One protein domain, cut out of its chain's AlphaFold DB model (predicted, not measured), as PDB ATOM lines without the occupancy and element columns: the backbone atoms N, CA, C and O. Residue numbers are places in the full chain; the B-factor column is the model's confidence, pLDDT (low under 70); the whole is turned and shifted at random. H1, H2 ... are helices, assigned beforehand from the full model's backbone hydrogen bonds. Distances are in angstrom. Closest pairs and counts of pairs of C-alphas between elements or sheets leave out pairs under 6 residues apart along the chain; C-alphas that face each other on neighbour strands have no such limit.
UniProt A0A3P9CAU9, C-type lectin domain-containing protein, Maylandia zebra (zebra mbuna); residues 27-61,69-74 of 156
ATOM      1  N   ILE A  27     168.069 105.809 164.639       93.19
ATOM      2  CA  ILE A  27     168.821 106.277 165.806       93.19
ATOM      3  C   ILE A  27     167.957 106.063 167.052       93.19
ATOM      4  O   ILE A  27     166.886 106.648 167.165       93.19
ATOM      5  N   ASP A  28     168.423 105.239 167.994       90.00
ATOM      6  CA  ASP A  28     167.664 104.881 169.212       90.00
ATOM      7  C   ASP A  28     167.829 105.894 170.367       90.00
ATOM      8  O   ASP A  28     167.303 105.735 171.467       90.00
ATOM      9  N   ASN A  29     168.585 106.969 170.133       90.12
ATOM     10  CA  ASN A  29     168.800 108.027 171.111       90.12
ATOM     11  C   ASN A  29     167.617 109.010 171.099       90.12
ATOM     12  O   ASN A  29     167.396 109.714 170.111       90.12
ATOM     13  N   LYS A  30     166.860 109.069 172.202       89.69
ATOM     14  CA  LYS A  30     165.700 109.960 172.352       89.69
ATOM     15  C   LYS A  30     166.147 111.423 172.417       89.69
ATOM     16  O   LYS A  30     166.911 111.803 173.299       89.69
ATOM     17  N   LYS A  31     165.620 112.242 171.508       88.06
ATOM     18  CA  LYS A  31     165.911 113.676 171.368       88.06
ATOM     19  C   LYS A  31     164.626 114.454 171.092       88.06
ATOM     20  O   LYS A  31     163.681 113.880 170.539       88.06
ATOM     21  N   LYS A  32     164.578 115.749 171.423       87.50
ATOM     22  CA  LYS A  32     163.522 116.646 170.910       87.50
ATOM     23  C   LYS A  32     163.624 116.732 169.379       87.50
ATOM     24  O   LYS A  32     164.697 116.491 168.827       87.50
ATOM     25  N   TRP A  33     162.543 117.083 168.675       88.94
ATOM     26  CA  TRP A  33     162.525 117.066 167.201       88.94
ATOM     27  C   TRP A  33     163.688 117.857 166.583       88.94
ATOM     28  O   TRP A  33     164.409 117.347 165.726       88.94
ATOM     29  N   ARG A  34     163.936 119.077 167.072       83.12
ATOM     30  CA  ARG A  34     165.035 119.899 166.553       83.12
ATOM     31  C   ARG A  34     166.419 119.382 166.939       83.12
ATOM     32  O   ARG A  34     167.336 119.473 166.136       83.12
ATOM     33  N   GLU A  35     166.581 118.814 168.129       87.31
ATOM     34  CA  GLU A  35     167.838 118.160 168.519       87.31
ATOM     35  C   GLU A  35     168.125 116.944 167.628       87.31
ATOM     36  O   GLU A  35     169.270 116.711 167.248       87.31
ATOM     37  N   ALA A  36     167.087 116.182 167.263       91.81
ATOM     38  CA  ALA A  36     167.194 115.091 166.301       91.81
ATOM     39  C   ALA A  36     167.566 115.614 164.906       91.81
ATOM     40  O   ALA A  36     168.432 115.037 164.252       91.81
ATOM     41  N   GLN A  37     166.978 116.736 164.477       91.44
ATOM     42  CA  GLN A  37     167.338 117.394 163.223       91.44
ATOM     43  C   GLN A  37     168.803 117.845 163.195       91.44
ATOM     44  O   GLN A  37     169.519 117.514 162.250       91.44
ATOM     45  N   SER A  38     169.256 118.572 164.222       89.50
ATOM     46  CA  SER A  38     170.650 119.015 164.331       89.50
ATOM     47  C   SER A  38     171.601 117.824 164.317       89.50
ATOM     48  O   SER A  38     172.527 117.799 163.513       89.50
ATOM     49  N   TYR A  39     171.302 116.780 165.095       93.56
ATOM     50  CA  TYR A  39     172.088 115.549 165.093       93.56
ATOM     51  C   TYR A  39     172.193 114.927 163.693       93.56
ATOM     52  O   TYR A  39     173.289 114.568 163.262       93.56
ATOM     53  N   CYS A  40     171.084 114.825 162.953       94.31
ATOM     54  CA  CYS A  40     171.096 114.296 161.590       94.31
ATOM     55  C   CYS A  40     171.867 115.183 160.607       94.31
ATOM     56  O   CYS A  40     172.446 114.645 159.675       94.31
ATOM     57  N   ARG A  41     171.907 116.506 160.789       93.25
ATOM     58  CA  ARG A  41     172.710 117.408 159.942       93.25
ATOM     59  C   ARG A  41     174.198 117.371 160.271       93.25
ATOM     60  O   ARG A  41     175.017 117.580 159.387       93.25
ATOM     61  N   GLU A  42     174.535 117.099 161.526       94.31
ATOM     62  CA  GLU A  42     175.918 116.958 161.984       94.31
ATOM     63  C   GLU A  42     176.517 115.590 161.623       94.31
ATOM     64  O   GLU A  42     177.696 115.505 161.299       94.31
ATOM     65  N   ASN A  43     175.718 114.516 161.672       95.50
ATOM     66  CA  ASN A  43     176.204 113.133 161.543       95.50
ATOM     67  C   ASN A  43     175.744 112.433 160.248       95.50
ATOM     68  O   ASN A  43     176.283 111.388 159.885       95.50
ATOM     69  N   HIS A  44     174.739 112.978 159.560       92.94
ATOM     70  CA  HIS A  44     174.136 112.433 158.339       92.94
ATOM     71  C   HIS A  44     173.805 113.578 157.352       92.94
ATOM     72  O   HIS A  44     174.622 114.468 157.147       92.94
ATOM     73  N   THR A  45     172.632 113.557 156.701       93.25
ATOM     74  CA  THR A  45     172.154 114.659 155.844       93.25
ATOM     75  C   THR A  45     171.081 115.507 156.538       93.25
ATOM     76  O   THR A  45     171.278 116.696 156.747       93.25
ATOM     77  N   ASP A  46     169.925 114.922 156.861       94.25
ATOM     78  CA  ASP A  46     168.815 115.550 157.599       94.25
ATOM     79  C   ASP A  46     167.860 114.426 158.067       94.25
ATOM     80  O   ASP A  46     168.078 113.250 157.754       94.25
ATOM     81  N   LEU A  47     166.799 114.759 158.802       95.06
ATOM     82  CA  LEU A  47     165.711 113.828 159.105       95.06
ATOM     83  C   LEU A  47     165.025 113.342 157.816       95.06
ATOM     84  O   LEU A  47     164.845 114.099 156.860       95.06
ATOM     85  N   ALA A  48     164.574 112.083 157.813       94.88
ATOM     86  CA  ALA A  48     163.909 111.479 156.657       94.88
ATOM     87  C   ALA A  48     162.658 112.275 156.243       94.88
ATOM     88  O   ALA A  48     161.746 112.489 157.044       94.88
ATOM     89  N   SER A  49     162.606 112.698 154.981       93.50
ATOM     90  CA  SER A  49     161.597 113.630 154.463       93.50
ATOM     91  C   SER A  49     161.031 113.176 153.115       93.50
ATOM     92  O   SER A  49     161.763 112.668 152.265       93.50
ATOM     93  N   GLY A  50     159.747 113.444 152.878       92.75
ATOM     94  CA  GLY A  50     159.083 113.117 151.616       92.75
ATOM     95  C   GLY A  50     158.707 111.638 151.483       92.75
ATOM     96  O   GLY A  50     159.201 110.766 152.195       92.75
ATOM     97  N   ALA A  51     157.792 111.352 150.557       92.19
ATOM     98  CA  ALA A  51     157.146 110.043 150.472       92.19
ATOM     99  C   ALA A  51     158.120 108.885 150.189       92.19
ATOM    100  O   ALA A  51     157.944 107.800 150.730       92.19
ATOM    101  N   GLU A  52     159.137 109.096 149.352       91.19
ATOM    102  CA  GLU A  52     160.094 108.051 148.964       91.19
ATOM    103  C   GLU A  52     160.987 107.621 150.133       91.19
ATOM    104  O   GLU A  52     161.015 106.439 150.467       91.19
ATOM    105  N   GLN A  53     161.622 108.579 150.820       91.75
ATOM    106  CA  GLN A  53     162.488 108.292 151.972       91.75
ATOM    107  C   GLN A  53     161.698 107.628 153.109       91.75
ATOM    108  O   GLN A  53     162.194 106.715 153.763       91.75
ATOM    109  N   LEU A  54     160.448 108.056 153.327       91.62
ATOM    110  CA  LEU A  54     159.582 107.475 154.353       91.62
ATOM    111  C   LEU A  54     159.133 106.052 154.001       91.62
ATOM    112  O   LEU A  54     159.121 105.188 154.876       91.62
ATOM    113  N   LYS A  55     158.799 105.783 152.731       92.12
ATOM    114  CA  LYS A  55     158.476 104.425 152.264       92.12
ATOM    115  C   LYS A  55     159.660 103.482 152.460       92.12
ATOM    116  O   LYS A  55     159.472 102.385 152.982       92.12
ATOM    117  N   GLU A  56     160.860 103.923 152.087       91.06
ATOM    118  CA  GLU A  56     162.088 103.146 152.265       91.06
ATOM    119  C   GLU A  56     162.358 102.873 153.751       91.06
ATOM    120  O   GLU A  56     162.489 101.715 154.144       91.06
ATOM    121  N   ALA A  57     162.315 103.902 154.607       90.00
ATOM    122  CA  ALA A  57     162.529 103.760 156.048       90.00
ATOM    123  C   ALA A  57     161.540 102.787 156.709       90.00
ATOM    124  O   ALA A  57     161.950 101.910 157.470       90.00
ATOM    125  N   VAL A  58     160.244 102.898 156.391       89.19
ATOM    126  CA  VAL A  58     159.232 101.966 156.905       89.19
ATOM    127  C   VAL A  58     159.537 100.552 156.432       89.19
ATOM    128  O   VAL A  58     159.511  99.642 157.250       89.19
ATOM    129  N   SER A  59     159.862 100.351 155.152       89.94
ATOM    130  CA  SER A  59     160.163  99.016 154.623       89.94
ATOM    131  C   SER A  59     161.362  98.359 155.318       89.94
ATOM    132  O   SER A  59     161.284  97.183 155.668       89.94
ATOM    133  N   THR A  60     162.412  99.133 155.604       89.50
ATOM    134  CA  THR A  60     163.648  98.650 156.229       89.50
ATOM    135  C   THR A  60     163.454  98.300 157.704       89.50
ATOM    136  O   THR A  60     164.004  97.310 158.177       89.50
ATOM    137  N   PHE A  61     162.658  99.081 158.443       88.44
ATOM    138  CA  PHE A  61     162.552  98.948 159.902       88.44
ATOM    139  C   PHE A  61     161.231  98.342 160.403       88.44
ATOM    140  O   PHE A  61     161.061  98.180 161.614       88.44
ATOM    141  N   SER A  69     158.953 107.716 165.957       91.56
ATOM    142  CA  SER A  69     160.192 108.366 165.519       91.56
ATOM    143  C   SER A  69     159.898 109.706 164.849       91.56
ATOM    144  O   SER A  69     158.877 109.850 164.175       91.56
ATOM    145  N   TRP A  70     160.800 110.675 165.016       93.75
ATOM    146  CA  TRP A  70     160.727 111.957 164.319       93.75
ATOM    147  C   TRP A  70     160.996 111.799 162.817       93.75
ATOM    148  O   TRP A  70     161.819 110.983 162.404       93.75
ATOM    149  N   ILE A  71     160.318 112.610 162.005       94.38
ATOM    150  CA  ILE A  71     160.529 112.728 160.554       94.38
ATOM    151  C   ILE A  71     160.820 114.184 160.196       94.38
ATOM    152  O   ILE A  71     160.522 115.081 160.976       94.38
ATOM    153  N   GLY A  72     161.350 114.444 159.004       92.56
ATOM    154  CA  GLY A  72     161.747 115.787 158.568       92.56
ATOM    155  C   GLY A  72     160.591 116.744 158.268       92.56
ATOM    156  O   GLY A  72     160.835 117.902 157.942       92.56
ATOM    157  N   LEU A  73     159.336 116.294 158.362       89.88
ATOM    158  CA  LEU A  73     158.174 117.169 158.234       89.88
ATOM    159  C   LEU A  73     157.934 117.910 159.554       89.88
ATOM    160  O   LEU A  73     157.772 117.279 160.594       89.88
ATOM    161  N   PHE A  74     157.861 119.239 159.494       85.06
ATOM    162  CA  PHE A  74     157.580 120.102 160.639       85.06
ATOM    163  C   PHE A  74     156.668 121.258 160.240       85.06
ATOM    164  O   PHE A  74     156.572 121.621 159.066       85.06
TER     165      PHE A  74
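What this domain is: This is residues 27 to 61 and 69 to 74 of the 156 residues of the protein "C-type lectin domain-containing protein" of Maylandia zebra (zebra mbuna) (UniProt A0A3P9CAU9). Two helices, H1 and H2, stand well separated and roughly crosswise, like two sides of an open frame, joined by residues 44 to 49. A separate piece, residues 69 to 74, runs past one side of the gap between them. The printed part has 41 residues, with two named helices, H1 then H2, and no named strand: all helix. It is compact, with a radius of gyration of the C-alphas of 10.0 A, and spans 24 by 18 by 18 A.

Where its parts are: Start at Ile 27 and go on to C-alpha 33 at (162.525, 117.066, 167.201), where H1, residues 33 to 43, begins; it runs 15.3 A. Then find C-alpha 50 at (159.083, 113.117, 151.616); from there H2, residues 50 to 61, runs 16.8 A to C-alpha 61 at (162.552, 98.948, 159.902).

How they stand to each other: Look between the helices: H1 and H2 are apart, with no C-alpha of the one within 8 A of the other. The link is short, 6 residues. In H1 and H2 every O i to N i+4 pair is within hydrogen-bond range.

The domain as a whole: The C-alphas farthest apart, of Glu 42 and Ser 59, are 25.0 A apart. Residues 62 to 68 are not printed; C-alphas 61 and 69 are 11.2 A apart across this cut. No printed residue has pLDDT under 70.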